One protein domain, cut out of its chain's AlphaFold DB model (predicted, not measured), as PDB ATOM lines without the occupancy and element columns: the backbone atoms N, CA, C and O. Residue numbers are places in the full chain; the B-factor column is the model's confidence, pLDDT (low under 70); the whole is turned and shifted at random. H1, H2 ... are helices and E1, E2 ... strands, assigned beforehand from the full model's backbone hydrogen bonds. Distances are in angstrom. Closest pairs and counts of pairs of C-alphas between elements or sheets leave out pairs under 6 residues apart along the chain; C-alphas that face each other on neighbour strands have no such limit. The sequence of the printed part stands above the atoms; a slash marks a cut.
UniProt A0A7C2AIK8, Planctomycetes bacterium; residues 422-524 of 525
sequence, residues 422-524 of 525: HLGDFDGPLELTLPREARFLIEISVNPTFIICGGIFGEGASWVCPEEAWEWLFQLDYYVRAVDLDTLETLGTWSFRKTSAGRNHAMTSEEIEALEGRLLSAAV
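Overview. This is residues 422 to 524 of the 525 residues of a protein of Planctomycetes bacterium (UniProt A0A7C2AIK8). A strongly twisted sheet of five strands folds over on itself where the E2 and E3 hairpin bends sharply, making a partly closed roll, open between E1 and the first part of E2. The short helix H1 lies off one end of this roll, and a tail ending in H2 sticks out with residues 506 to 514 and 516 to 524. The printed part has 103 residues, with two named helices and five named strands in the order E1, E2, E3, H1, E4, E5, H2; the sheet order is E1, E5, E4, E2, E3, mixed, and the class is mixed, helices and strands. The whole is only just compact, close to loose, with a radius of gyration of the C-alphas of 14.9 A and spans of 41 by 34 by 22 A.

Along the chain. E1 is residues 422 to 426, and its first C-alpha, of His 422, is at (-30.992, 32.349, 8.316). E2, residues 431 to 445, measures 16.0 A from first to last C-alpha and bends by 142 degrees at residue 438. E3, residues 454 to 464, measures 15.2 A and bends by 137 degrees at residue 461. H1 is residues 467 to 472. E4, residues 477 to 484, measures 23.8 A, and E5, residues 490 to 498, measures 22.8 A. H2, residues 509 to 522, measures 19.8 A and ends with C-alpha 522 at (-63.969, 37.304, 10.690).

Arrangement. E1, an edge strand, is parallel to E5 at 40 degrees, with N 423 and O 495 2.9 A apart. E5 and E4 form an antiparallel hairpin at 160 degrees, with N 480 and O 494 2.9 A apart. E4 and E2 are antiparallel at 139 degrees, with N 443 and O 481 2.8 A apart. E2 and E3, the other edge strand, form an antiparallel hairpin at 158 degrees; N 434 and O 461, before the bend in E2, are 2.8 A apart, and N 442 and O 456, after it, are 2.8 A apart. The closest C-alphas of E2 and E5, those of Leu 434 and Leu 491, are 6.7 A apart. E1 and E2 are apart. E3, H1 and E4 form a split strand-helix-strand unit, two strands running the same way with a helix between them along the chain and E2 between them in the sheet; its crossover is right-handed. H1 is not on the sheet, with 2 pairs of C-alphas within 10 A. H2 is not on the sheet and is apart from H1. In H1 and H2 every O i to N i+4 pair is within hydrogen-bond range.

Size, cuts and confidence. The two C-alphas farthest apart, those of Thr 487 and Glu 510, are 41.6 A apart. Without the stretches that stand free, the body has 85 residues and spans 39 by 31 by 21 A. The printed part has no cut, and no link is long. The mean pLDDT of the printed part is 87.8; residues 512 to 513 and 515 to 524 are under 70.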
ATOM      1  N   HIS A 422     -30.949  30.903   8.113       97.31
ATOM      2  CA  HIS A 422     -30.992  32.349   8.316       97.31
ATOM      3  C   HIS A 422     -31.737  33.020   7.167       97.31
ATOM      4  O   HIS A 422     -31.251  33.030   6.039       97.31
ATOM      5  N   LEU A 423     -32.900  33.591   7.476       97.50
ATOM      6  CA  LEU A 423     -33.800  34.195   6.494       97.50
ATOM      7  C   LEU A 423     -33.433  35.648   6.156       97.50
ATOM      8  O   LEU A 423     -33.930  36.187   5.174       97.50
ATOM      9  N   GLY A 424     -32.556  36.278   6.944       97.00
ATOM     10  CA  GLY A 424     -32.142  37.669   6.767       97.00
ATOM     11  C   GLY A 424     -32.950  38.663   7.603       97.00
ATOM     12  O   GLY A 424     -33.443  38.336   8.689       97.00
ATOM     13  N   ASP A 425     -33.035  39.888   7.091       97.81
ATOM     14  CA  ASP A 425     -33.641  41.044   7.749       97.81
ATOM     15  C   ASP A 425     -35.078  41.257   7.240       97.81
ATOM     16  O   ASP A 425     -35.328  41.227   6.035       97.81
ATOM     17  N   PHE A 426     -36.015  41.489   8.160       97.06
ATOM     18  CA  PHE A 426     -37.441  41.648   7.875       97.06
ATOM     19  C   PHE A 426     -37.981  42.933   8.498       97.06
ATOM     20  O   PHE A 426     -37.847  43.161   9.704       97.06
ATOM     21  N   ASP A 427     -38.655  43.733   7.674       94.75
ATOM     22  CA  ASP A 427     -39.367  44.934   8.116       94.75
ATOM     23  C   ASP A 427     -40.862  44.656   8.358       94.75
ATOM     24  O   ASP A 427     -41.440  45.147   9.332       94.75
ATOM     25  N   GLY A 428     -41.459  43.786   7.535       94.75
ATOM     26  CA  GLY A 428     -42.848  43.326   7.640       94.75
ATOM     27  C   GLY A 428     -42.987  41.880   8.138       94.75
ATOM     28  O   GLY A 428     -41.975  41.199   8.323       94.75
ATOM     29  N   PRO A 429     -44.231  41.408   8.348       94.81
ATOM     30  CA  PRO A 429     -44.497  40.109   8.955       94.81
ATOM     31  C   PRO A 429     -43.821  38.937   8.238       94.81
ATOM     32  O   PRO A 429     -43.841  38.838   7.013       94.81
ATOM     33  N   LEU A 430     -43.229  38.034   9.024       95.62
ATOM     34  CA  LEU A 430     -42.543  36.848   8.516       95.62
ATOM     35  C   LEU A 430     -43.526  35.866   7.861       95.62
ATOM     36  O   LEU A 430     -44.488  35.443   8.497       95.62
ATOM     37  N   GLU A 431     -43.216  35.431   6.643       96.12
ATOM     38  CA  GLU A 431     -43.903  34.343   5.944       96.12
ATOM     39  C   GLU A 431     -42.997  33.108   5.855       96.12
ATOM     40  O   GLU A 431     -41.804  33.212   5.566       96.12
ATOM     41  N   LEU A 432     -43.566  31.934   6.122       96.50
ATOM     42  CA  LEU A 432     -42.886  30.646   6.093       96.50
ATOM     43  C   LEU A 432     -43.667  29.650   5.240       96.50
ATOM     44  O   LEU A 432     -44.865  29.454   5.445       96.50
ATOM     45  N   THR A 433     -42.959  28.937   4.369       96.62
ATOM     46  CA  THR A 433     -43.478  27.756   3.668       96.62
ATOM     47  C   THR A 433     -43.002  26.501   4.388       96.62
ATOM     48  O   THR A 433     -41.811  26.323   4.641       96.62
ATOM     49  N   LEU A 434     -43.937  25.622   4.730       96.56
ATOM     50  CA  LEU A 434     -43.677  24.361   5.410       96.56
ATOM     51  C   LEU A 434     -43.389  23.251   4.387       96.56
ATOM     52  O   LEU A 434     -43.905  23.285   3.269       96.56
ATOM     53  N   PRO A 435     -42.598  22.224   4.747       96.00
ATOM     54  CA  PRO A 435     -42.240  21.145   3.821       96.00
ATOM     55  C   PRO A 435     -43.428  20.261   3.405       96.00
ATOM     56  O   PRO A 435     -43.303  19.460   2.481       96.00
ATOM     57  N   ARG A 436     -44.554  20.352   4.118       95.62
ATOM     58  CA  ARG A 436     -45.800  19.621   3.874       95.62
ATOM     59  C   ARG A 436     -46.959  20.345   4.551       95.62
ATOM     60  O   ARG A 436     -46.732  21.120   5.479       95.62
ATOM     61  N   GLU A 437     -48.183  20.033   4.135       96.62
ATOM     62  CA  GLU A 437     -49.370  20.391   4.910       96.62
ATOM     63  C   GLU A 437     -49.342  19.694   6.271       96.62
ATOM     64  O   GLU A 437     -49.077  18.492   6.365       96.62
ATOM     65  N   ALA A 438     -49.599  20.457   7.326       96.56
ATOM     66  CA  ALA A 438     -49.693  19.937   8.679       96.56
ATOM     67  C   ALA A 438     -50.607  20.823   9.522       96.56
ATOM     68  O   ALA A 438     -50.796  22.005   9.233       96.56
ATOM     69  N   ARG A 439     -51.107  20.268  10.625       97.25
ATOM     70  CA  ARG A 439     -51.478  21.071  11.789       97.25
ATOM     71  C   ARG A 439     -50.195  21.366  12.543       97.25
ATOM     72  O   ARG A 439     -49.459  20.440  12.884       97.25
ATOM     73  N   PHE A 440     -49.896  22.633  12.775       97.00
ATOM     74  CA  PHE A 440     -48.600  23.036  13.298       97.00
ATOM     75  C   PHE A 440     -48.703  24.038  14.444       97.00
ATOM     76  O   PHE A 440     -49.679  24.771  14.600       97.00
ATOM     77  N   LEU A 441     -47.639  24.075  15.236       96.75
ATOM     78  CA  LEU A 441     -47.332  25.139  16.174       96.75
ATOM     79  C   LEU A 441     -46.072  25.860  15.699       96.75
ATOM     80  O   LEU A 441     -45.030  25.231  15.502       96.75
ATOM     81  N   ILE A 442     -46.160  27.178  15.571       97.25
ATOM     82  CA  ILE A 442     -45.006  28.056  15.410       97.25
ATOM     83  C   ILE A 442     -44.581  28.544  16.791       97.25
ATOM     84  O   ILE A 442     -45.339  29.227  17.474       97.25
ATOM     85  N   GLU A 443     -43.364  28.203  17.204       96.56
ATOM     86  CA  GLU A 443     -42.721  28.771  18.387       96.56
ATOM     87  C   GLU A 443     -41.781  29.901  17.978       96.56
ATOM     88  O   GLU A 443     -40.889  29.699  17.152       96.56
ATOM     89  N   ILE A 444     -41.933  31.066  18.607       95.19
ATOM     90  CA  ILE A 444     -41.066  32.233  18.408       95.19
ATOM     91  C   ILE A 444     -40.310  32.509  19.708       95.19
ATOM     92  O   ILE A 444     -40.898  32.587  20.792       95.19
ATOM     93  N   SER A 445     -38.988  32.649  19.614       94.12
ATOM     94  CA  SER A 445     -38.099  32.895  20.748       94.12
ATOM     95  C   SER A 445     -37.069  33.973  20.435       94.12
ATOM     96  O   SER A 445     -36.618  34.112  19.305       94.12
ATOM     97  N   VAL A 446     -36.623  34.679  21.473       92.38
ATOM     98  CA  VAL A 446     -35.458  35.582  21.430       92.38
ATOM     99  C   VAL A 446     -34.149  34.858  21.782       92.38
ATOM    100  O   VAL A 446     -33.090  35.470  21.888       92.38
ATOM    101  N   ASN A 447     -34.208  33.544  22.030       90.94
ATOM    102  CA  ASN A 447     -33.050  32.726  22.370       90.94
ATOM    103  C   ASN A 447     -33.052  31.412  21.567       90.94
ATOM    104  O   ASN A 447     -34.050  30.687  21.575       90.94
ATOM    105  N   PRO A 448     -31.920  31.009  20.962       93.44
ATOM    106  CA  PRO A 448     -31.881  29.859  20.058       93.44
ATOM    107  C   PRO A 448     -31.944  28.496  20.778       93.44
ATOM    108  O   PRO A 448     -31.865  27.440  20.143       93.44
ATOM    109  N   THR A 449     -32.072  28.488  22.109       93.31
ATOM    110  CA  THR A 449     -32.350  27.288  22.916       93.31
ATOM    111  C   THR A 449     -33.844  26.982  23.052       93.31
ATOM    112  O   THR A 449     -34.181  25.883  23.494       93.31
ATOM    113  N   PHE A 450     -34.729  27.926  22.695       92.81
ATOM    114  CA  PHE A 450     -36.193  27.801  22.794       92.81
ATOM    115  C   PHE A 450     -36.685  27.394  24.191       92.81
ATOM    116  O   PHE A 450     -37.711  26.736  24.348       92.81
ATOM    117  N   ILE A 451     -35.942  27.766  25.239       89.06
ATOM    118  CA  ILE A 451     -36.371  27.505  26.616       89.06
ATOM    119  C   ILE A 451     -37.619  28.336  26.923       89.06
ATOM    120  O   ILE A 451     -38.540  27.818  27.536       89.06
ATOM    121  N   ILE A 452     -37.665  29.599  26.503       86.31
ATOM    122  CA  ILE A 452     -38.834  30.475  26.626       86.31
ATOM    123  C   ILE A 452     -39.220  30.894  25.210       86.31
ATOM    124  O   ILE A 452     -38.417  31.503  24.504       86.31
ATOM    125  N   CYS A 453     -40.419  30.524  24.787       90.38
ATOM    126  CA  CYS A 453     -40.981  30.856  23.486       90.38
ATOM    127  C   CYS A 453     -42.490  31.024  23.630       90.38
ATOM    128  O   CYS A 453     -43.102  30.339  24.450       90.38
ATOM    129  N   GLY A 454     -43.073  31.940  22.868       92.75
ATOM    130  CA  GLY A 454     -44.521  31.934  22.698       92.75
ATOM    131  C   GLY A 454     -44.916  31.137  21.462       92.75
ATOM    132  O   GLY A 454     -44.048  30.740  20.678       92.75
ATOM    133  N   GLY A 455     -46.207  30.851  21.346       94.12
ATOM    134  CA  GLY A 455     -46.731  29.835  20.444       94.12
ATOM    135  C   GLY A 455     -47.953  30.293  19.664       94.12
ATOM    136  O   GLY A 455     -48.860  30.906  20.229       94.12
ATOM    137  N   ILE A 456     -47.987  29.946  18.380       94.56
ATOM    138  CA  ILE A 456     -49.096  30.217  17.463       94.56
ATOM    139  C   ILE A 456     -49.526  28.914  16.798       94.56
ATOM    140  O   ILE A 456     -48.710  28.244  16.163       94.56
ATOM    141  N   PHE A 457     -50.802  28.559  16.932       94.06
ATOM    142  CA  PHE A 457     -51.377  27.417  16.227       94.06
ATOM    143  C   PHE A 457     -51.762  27.795  14.798       94.06
ATOM    144  O   PHE A 457     -52.239  28.901  14.545       94.06
ATOM    145  N   GLY A 458     -51.592  26.856  13.873       93.94
ATOM    146  CA  GLY A 458     -52.023  27.004  12.492       93.94
ATOM    147  C   GLY A 458     -52.190  25.664  11.788       93.94
ATOM    148  O   GLY A 458     -51.919  24.598  12.346       93.94
ATOM    149  N   GLU A 459     -52.663  25.731  10.552       95.88
ATOM    150  CA  GLU A 459     -52.854  24.580   9.677       95.88
ATOM    151  C   GLU A 459     -52.570  24.968   8.223       95.88
ATOM    152  O   GLU A 459     -52.783  26.118   7.830       95.88
ATOM    153  N   GLY A 460     -52.093  24.007   7.433       96.69
ATOM    154  CA  GLY A 460     -51.798  24.178   6.010       96.69
ATOM    155  C   GLY A 460     -50.314  24.022   5.679       96.69
ATOM    156  O   GLY A 460     -49.543  23.464   6.462       96.69
ATOM    157  N   ALA A 461     -49.925  24.478   4.486       96.12
ATOM    158  CA  ALA A 461     -48.558  24.383   3.962       96.12
ATOM    159  C   ALA A 461     -47.729  25.664   4.157       96.12
ATOM    160  O   ALA A 461     -46.556  25.695   3.788       96.12
ATOM    161  N   SER A 462     -48.309  26.726   4.710       95.94
ATOM    162  CA  SER A 462     -47.611  27.981   4.975       95.94
ATOM    163  C   SER A 462     -48.171  28.683   6.205       95.94
ATOM    164  O   SER A 462     -49.253  28.364   6.702       95.94
ATOM    165  N   TRP A 463     -47.405  29.639   6.715       95.81
ATOM    166  CA  TRP A 463     -47.779  30.481   7.836       95.81
ATOM    167  C   TRP A 463     -47.279  31.902   7.612       95.81
ATOM    168  O   TRP A 463     -46.141  32.101   7.198       95.81
ATOM    169  N   VAL A 464     -48.114  32.880   7.952       94.31
ATOM    170  CA  VAL A 464     -47.748  34.296   7.986       94.31
ATOM    171  C   VAL A 464     -47.911  34.779   9.420       94.31
ATOM    172  O   VAL A 464     -48.944  34.532  10.051       94.31
ATOM    173  N   CYS A 465     -46.892  35.454   9.943       93.12
ATOM    174  CA  CYS A 465     -46.971  36.112  11.236       93.12
ATOM    175  C   CYS A 465     -48.119  37.131  11.217       93.12
ATOM    176  O   CYS A 465     -48.155  37.964  10.312       93.12
ATOM    177  N   PRO A 466     -49.065  37.093  12.173       90.12
ATOM    178  CA  PRO A 466     -50.113  38.103  12.224       90.12
ATOM    179  C   PRO A 466     -49.501  39.504  12.342       90.12
ATOM    180  O   PRO A 466     -48.581  39.709  13.132       90.12
ATOM    181  N   GLU A 467     -50.010  40.461  11.566       88.38
ATOM    182  CA  GLU A 467     -49.468  41.827  11.507       88.38
ATOM    183  C   GLU A 467     -49.453  42.494  12.887       88.38
ATOM    184  O   GLU A 467     -48.434  43.020  13.320       88.38
ATOM    185  N   GLU A 468     -50.537  42.345  13.642       85.69
ATOM    186  CA  GLU A 468     -50.636  42.866  15.002       85.69
ATOM    187  C   GLU A 468     -49.598  42.240  15.950       85.69
ATOM    188  O   GLU A 468     -48.910  42.935  16.695       85.69
ATOM    189  N   ALA A 469     -49.427  40.918  15.896       88.38
ATOM    190  CA  ALA A 469     -48.389  40.241  16.664       88.38
ATOM    191  C   ALA A 469     -46.988  40.756  16.301       88.38
ATOM    192  O   ALA A 469     -46.148  40.942  17.183       88.38
ATOM    193  N   TRP A 470     -46.739  40.980  15.007       91.12
ATOM    194  CA  TRP A 470     -45.475  41.502  14.502       91.12
ATOM    195  C   TRP A 470     -45.164  42.891  15.062       91.12
ATOM    196  O   TRP A 470     -44.031  43.129  15.484       91.12
ATOM    197  N   GLU A 471     -46.149  43.788  15.132       89.88
ATOM    198  CA  GLU A 471     -45.978  45.135  15.696       89.88
ATOM    199  C   GLU A 471     -45.436  45.100  17.127       89.88
ATOM    200  O   GLU A 471     -44.583  45.910  17.496       89.88
ATOM    201  N   TRP A 472     -45.870  44.134  17.930       87.81
ATOM    202  CA  TRP A 472     -45.445  44.004  19.321       87.81
ATOM    203  C   TRP A 472     -44.049  43.410  19.507       87.81
ATOM    204  O   TRP A 472     -43.435  43.619  20.563       87.81
ATOM    205  N   LEU A 473     -43.518  42.713  18.498       89.62
ATOM    206  CA  LEU A 473     -42.161  42.178  18.527       89.62
ATOM    207  C   LEU A 473     -41.123  43.311  18.545       89.62
ATOM    208  O   LEU A 473     -41.183  44.278  17.782       89.62
ATOM    209  N   PHE A 474     -40.128  43.173  19.416       90.31
ATOM    210  CA  PHE A 474     -39.004  44.095  19.537       90.31
ATOM    211  C   PHE A 474     -38.114  44.075  18.291       90.31
ATOM    212  O   PHE A 474     -38.095  43.123  17.521       90.31
ATOM    213  N   GLN A 475     -37.319  45.123  18.112       92.31
ATOM    214  CA  GLN A 475     -36.304  45.171  17.062       92.31
ATOM    215  C   GLN A 475     -35.072  44.355  17.495       92.31
ATOM    216  O   GLN A 475     -34.177  44.882  18.157       92.31
ATOM    217  N   LEU A 476     -35.056  43.050  17.207       94.12
ATOM    218  CA  LEU A 476     -33.970  42.134  17.585       94.12
ATOM    219  C   LEU A 476     -33.922  40.869  16.709       94.12
ATOM    220  O   LEU A 476     -34.743  40.677  15.810       94.12
ATOM    221  N   ASP A 477     -32.942  40.005  16.987       94.56
ATOM    222  CA  ASP A 477     -32.802  38.688  16.362       94.56
ATOM    223  C   ASP A 477     -33.772  37.671  16.994       94.56
ATOM    224  O   ASP A 477     -33.747  37.426  18.204       94.56
ATOM    225  N   TYR A 478     -34.594  37.041  16.160       95.94
ATOM    226  CA  TYR A 478     -35.569  36.027  16.547       95.94
ATOM    227  C   TYR A 478     -35.210  34.650  15.996       95.94
ATOM    228  O   TYR A 478     -34.555  34.496  14.963       95.94
ATOM    229  N   TYR A 479     -35.707  33.634  16.689       97.19
ATOM    230  CA  TYR A 479     -35.577  32.229  16.341       97.19
ATOM    231  C   TYR A 479     -36.962  31.607  16.273       97.19
ATOM    232  O   TYR A 479     -37.761  31.764  17.199       97.19
ATOM    233  N   VAL A 480     -37.234  30.885  15.190       97.56
ATOM    234  CA  VAL A 480     -38.542  30.292  14.912       97.56
ATOM    235  C   VAL A 480     -38.409  28.788  14.743       97.56
ATOM    236  O   VAL A 480     -37.456  28.307  14.129       97.56
ATOM    237  N   ARG A 481     -39.354  28.030  15.296       97.31
ATOM    238  CA  ARG A 481     -39.471  26.583  15.101       97.31
ATOM    239  C   ARG A 481     -40.907  26.249  14.728       97.31
ATOM    240  O   ARG A 481     -41.811  26.581  15.482       97.31
ATOM    241  N   ALA A 482     -41.099  25.547  13.616       97.88
ATOM    242  CA  ALA A 482     -42.379  24.928  13.290       97.88
ATOM    243  C   ALA A 482     -42.388  23.479  13.787       97.88
ATOM    244  O   ALA A 482     -41.438  22.724  13.548       97.88
ATOM    245  N   VAL A 483     -43.450  23.089  14.485       96.88
ATOM    246  CA  VAL A 483     -43.648  21.733  15.004       96.88
ATOM    247  C   VAL A 483     -44.974  21.185  14.504       96.88
ATOM    248  O   VAL A 483     -46.004  21.827  14.663       96.88
ATOM    249  N   ASP A 484     -44.940  19.992  13.931       96.81
ATOM    250  CA  ASP A 484     -46.109  19.209  13.538       96.81
ATOM    251  C   ASP A 484     -46.843  18.729  14.799       96.81
ATOM    252  O   ASP A 484     -46.239  18.107  15.673       96.81
ATOM    253  N   LEU A 485     -48.123  19.056  14.946       95.44
ATOM    254  CA  LEU A 485     -48.878  18.779  16.172       95.44
ATOM    255  C   LEU A 485     -49.296  17.317  16.307       95.44
ATOM    256  O   LEU A 485     -49.484  16.850  17.430       95.44
ATOM    257  N   ASP A 486     -49.405  16.596  15.195       93.88
ATOM    258  CA  ASP A 486     -49.830  15.199  15.198       93.88
ATOM    259  C   ASP A 486     -48.651  14.271  15.532       93.88
ATOM    260  O   ASP A 486     -48.807  13.267  16.231       93.88
ATOM    261  N   THR A 487     -47.441  14.632  15.094       94.19
ATOM    262  CA  THR A 487     -46.222  13.819  15.277       94.19
ATOM    263  C   THR A 487     -45.232  14.386  16.301       94.19
ATOM    264  O   THR A 487     -44.354  13.665  16.783       94.19
ATOM    265  N   LEU A 488     -45.361  15.667  16.662       92.56
ATOM    266  CA  LEU A 488     -44.380  16.458  17.426       92.56
ATOM    267  C   LEU A 488     -42.996  16.546  16.759       92.56
ATOM    268  O   LEU A 488     -41.990  16.846  17.420       92.56
ATOM    269  N   GLU A 489     -42.924  16.278  15.456       94.31
ATOM    270  CA  GLU A 489     -41.716  16.452  14.663       94.31
ATOM    271  C   GLU A 489     -41.472  17.924  14.343       94.31
ATOM    272  O   GLU A 489     -42.387  18.722  14.163       94.31
ATOM    273  N   THR A 490     -40.200  18.302  14.265       96.06
ATOM    274  CA  THR A 490     -39.823  19.648  13.834       96.06
ATOM    275  C   THR A 490     -39.906  19.725  12.315       96.06
ATOM    276  O   THR A 490     -39.169  19.013  11.637       96.06
ATOM    277  N   LEU A 491     -40.776  20.596  11.806       96.94
ATOM    278  CA  LEU A 491     -40.962  20.853  10.375       96.94
ATOM    279  C   LEU A 491     -39.871  21.771   9.815       96.94
ATOM    280  O   LEU A 491     -39.489  21.638   8.659       96.94
ATOM    281  N   GLY A 492     -39.339  22.670  10.644       97.00
ATOM    282  CA  GLY A 492     -38.209  23.521  10.292       97.00
ATOM    283  C   GLY A 492     -37.804  24.447  11.432       97.00
ATOM    284  O   GLY A 492     -38.539  24.612  12.415       97.00
ATOM    285  N   THR A 493     -36.597  25.002  11.323       97.62
ATOM    286  CA  THR A 493     -36.013  25.923  12.302       97.62
ATOM    287  C   THR A 493     -35.267  27.051  11.605       97.62
ATOM    288  O   THR A 493     -34.338  26.811  10.835       97.62
ATOM    289  N   TRP A 494     -35.640  28.284  11.935       98.12
ATOM    290  CA  TRP A 494     -35.177  29.491  11.261       98.12
ATOM    291  C   TRP A 494     -34.680  30.540  12.247       98.12
ATOM    292  O   TRP A 494     -35.008  30.524  13.436       98.12
ATOM    293  N   SER A 495     -33.904  31.484  11.732       97.88
ATOM    294  CA  SER A 495     -33.577  32.736  12.401       97.88
ATOM    295  C   SER A 495     -33.790  33.903  11.452       97.88
ATOM    296  O   SER A 495     -33.511  33.789  10.259       97.88
ATOM    297  N   PHE A 496     -34.245  35.028  11.985       97.69
ATOM    298  CA  PHE A 496     -34.406  36.267  11.237       97.69
ATOM    299  C   PHE A 496     -34.128  37.457  12.153       97.69
ATOM    300  O   PHE A 496     -34.200  37.333  13.377       97.69
ATOM    301  N   ARG A 497     -33.823  38.612  11.570       96.94
ATOM    302  CA  ARG A 497     -33.729  39.875  12.304       96.94
ATOM    303  C   ARG A 497     -34.937  40.733  11.988       96.94
ATOM    304  O   ARG A 497     -35.186  41.036  10.826       96.94
ATOM    305  N   LYS A 498     -35.652  41.180  13.019       95.38
ATOM    306  CA  LYS A 498     -36.666  42.222  12.857       95.38
ATOM    307  C   LYS A 498     -35.987  43.588  12.831       95.38
ATOM    308  O   LYS A 498     -35.343  43.969  13.810       95.38
ATOM    309  N   THR A 499     -36.130  44.320  11.730       95.12
ATOM    310  CA  THR A 499     -35.554  45.664  11.571       95.12
ATOM    311  C   THR A 499     -36.531  46.775  11.906       95.12
ATOM    312  O   THR A 499     -36.084  47.837  12.340       95.12
ATOM    313  N   SER A 500     -37.837  46.544  11.775       92.75
ATOM    314  CA  SER A 500     -38.852  47.512  12.191       92.75
ATOM    315  C   SER A 500     -38.866  47.674  13.707       92.75
ATOM    316  O   SER A 500     -38.703  46.713  14.471       92.75
ATOM    317  N   ALA A 501     -39.107  48.902  14.166       89.06
ATOM    318  CA  ALA A 501     -39.326  49.164  15.582       89.06
ATOM    319  C   ALA A 501     -40.543  48.368  16.082       89.06
ATOM    320  O   ALA A 501     -41.533  48.198  15.372       89.06
ATOM    321  N   GLY A 502     -40.455  47.848  17.303       85.75
ATOM    322  CA  GLY A 502     -41.637  47.339  17.989       85.75
ATOM    323  C   GLY A 502     -42.471  48.503  18.512       85.75
ATOM    324  O   GLY A 502     -41.908  49.486  19.003       85.75
ATOM    325  N   ARG A 503     -43.795  48.371  18.475       85.94
ATOM    326  CA  ARG A 503     -44.740  49.300  19.098       85.94
ATOM    327  C   ARG A 503     -44.341  49.548  20.547       85.94
ATOM    328  O   ARG A 503     -44.043  48.603  21.260       85.94
ATOM    329  N   ASN A 504     -44.277  50.797  20.988       79.06
ATOM    330  CA  ASN A 504     -43.764  51.175  22.313       79.06
ATOM    331  C   ASN A 504     -44.767  51.957  23.170       79.06
ATOM    332  O   ASN A 504     -44.419  52.404  24.264       79.06
ATOM    333  N   HIS A 505     -45.995  52.090  22.689       81.75
ATOM    334  CA  HIS A 505     -47.106  52.735  23.365       81.75
ATOM    335  C   HIS A 505     -48.253  51.736  23.520       81.75
ATOM    336  O   HIS A 505     -48.411  50.823  22.703       81.75
ATOM    337  N   ALA A 506     -49.039  51.911  24.582       80.56
ATOM    338  CA  ALA A 506     -50.225  51.107  24.823       80.56
ATOM    339  C   ALA A 506     -51.196  51.200  23.637       80.56
ATOM    340  O   ALA A 506     -51.214  52.196  22.906       80.56
ATOM    341  N   MET A 507     -51.991  50.155  23.428       79.50
ATOM    342  CA  MET A 507     -53.144  50.259  22.541       79.50
ATOM    343  C   MET A 507     -54.209  51.151  23.165       79.50
ATOM    344  O   MET A 507     -54.431  51.126  24.382       79.50
ATOM    345  N   THR A 508     -54.846  51.955  22.322       79.19
ATOM    346  CA  THR A 508     -56.011  52.727  22.715       79.19
ATOM    347  C   THR A 508     -57.252  51.847  22.706       79.19
ATOM    348  O   THR A 508     -57.344  50.810  22.043       79.19
ATOM    349  N   SER A 509     -58.238  52.310  23.457       70.44
ATOM    350  CA  SER A 509     -59.594  51.788  23.465       70.44
ATOM    351  C   SER A 509     -60.196  51.639  22.057       70.44
ATOM    352  O   SER A 509     -60.837  50.625  21.777       70.44
ATOM    353  N   GLU A 510     -59.977  52.616  21.170       78.75
ATOM    354  CA  GLU A 510     -60.507  52.612  19.800       78.75
ATOM    355  C   GLU A 510     -59.784  51.612  18.891       78.75
ATOM    356  O   GLU A 510     -60.427  50.946  18.077       78.75
ATOM    357  N   GLU A 511     -58.458  51.482  19.023       78.88
ATOM    358  CA  GLU A 511     -57.680  50.501  18.256       78.88
ATOM    359  C   GLU A 511     -58.174  49.082  18.537       78.88
ATOM    360  O   GLU A 511     -58.335  48.280  17.615       78.88
ATOM    361  N   ILE A 512     -58.487  48.788  19.799       69.62
ATOM    362  CA  ILE A 512     -58.966  47.464  20.188       69.62
ATOM    363  C   ILE A 512     -60.428  47.252  19.796       69.62
ATOM    364  O   ILE A 512     -60.761  46.175  19.313       69.62
ATOM    365  N   GLU A 513     -61.296  48.262  19.883       69.12
ATOM    366  CA  GLU A 513     -62.664  48.161  19.343       69.12
ATOM    367  C   GLU A 513     -62.673  47.885  17.837       69.12
ATOM    368  O   GLU A 513     -63.447  47.055  17.351       69.12
ATOM    369  N   ALA A 514     -61.781  48.534  17.086       74.06
ATOM    370  CA  ALA A 514     -61.620  48.264  15.665       74.06
ATOM    371  C   ALA A 514     -61.189  46.806  15.411       74.06
ATOM    372  O   ALA A 514     -61.630  46.190  14.435       74.06
ATOM    373  N   LEU A 515     -60.373  46.232  16.299       66.94
ATOM    374  CA  LEU A 515     -59.950  44.832  16.240       66.94
ATOM    375  C   LEU A 515     -61.064  43.865  16.665       66.94
ATOM    376  O   LEU A 515     -61.270  42.859  15.988       66.94
ATOM    377  N   GLU A 516     -61.859  44.190  17.686       59.97
ATOM    378  CA  GLU A 516     -63.056  43.427  18.062       59.97
ATOM    379  C   GLU A 516     -64.092  43.397  16.928       59.97
ATOM    380  O   GLU A 516     -64.652  42.343  16.616       59.97
ATOM    381  N   GLY A 517     -64.318  44.529  16.254       59.19
ATOM    382  CA  GLY A 517     -65.190  44.603  15.079       59.19
ATOM    383  C   GLY A 517     -64.688  43.741  13.914       59.19
ATOM    384  O   GLY A 517     -65.480  43.089  13.222       59.19
ATOM    385  N   ARG A 518     -63.364  43.663  13.720       55.72
ATOM    386  CA  ARG A 518     -62.729  42.745  12.759       55.72
ATOM    387  C   ARG A 518     -62.865  41.279  13.184       55.72
ATOM    388  O   ARG A 518     -63.123  40.435  12.335       55.72
ATOM    389  N   LEU A 519     -62.772  40.972  14.476       47.44
ATOM    390  CA  LEU A 519     -62.937  39.619  15.021       47.44
ATOM    391  C   LEU A 519     -64.365  39.088  14.874       47.44
ATOM    392  O   LEU A 519     -64.560  37.965  14.408       47.44
ATOM    393  N   LEU A 520     -65.363  39.908  15.205       43.78
ATOM    394  CA  LEU A 520     -66.779  39.563  15.036       43.78
ATOM    395  C   LEU A 520     -67.148  39.360  13.561       43.78
ATOM    396  O   LEU A 520     -67.993  38.527  13.250       43.78
ATOM    397  N   SER A 521     -66.511  40.093  12.645       36.22
ATOM    398  CA  SER A 521     -66.740  39.945  11.201       36.22
ATOM    399  C   SER A 521     -65.936  38.805  10.562       36.22
ATOM    400  O   SER A 521     -66.412  38.209   9.596       36.22
ATOM    401  N   ALA A 522     -64.765  38.458  11.107       34.69
ATOM    402  CA  ALA A 522     -63.969  37.304  10.690       34.69
ATOM    403  C   ALA A 522     -64.561  35.970  11.171       34.69
ATOM    404  O   ALA A 522     -64.487  35.000  10.437       34.69
ATOM    405  N   ALA A 523     -65.214  35.921  12.339       32.38
ATOM    406  CA  ALA A 523     -65.930  34.729  12.819       32.38
ATOM    407  C   ALA A 523     -67.227  34.414  12.034       32.38
ATOM    408  O   ALA A 523     -67.850  33.376  12.256       32.38
ATOM    409  N   VAL A 524     -67.654  35.323  11.148       30.23
ATOM    410  CA  VAL A 524     -68.840  35.196  10.279       30.23
ATOM    411  C   VAL A 524     -68.457  34.786   8.843       30.23
ATOM    412  O   VAL A 524     -69.339  34.520   8.026       30.23
TER     413      VAL A 524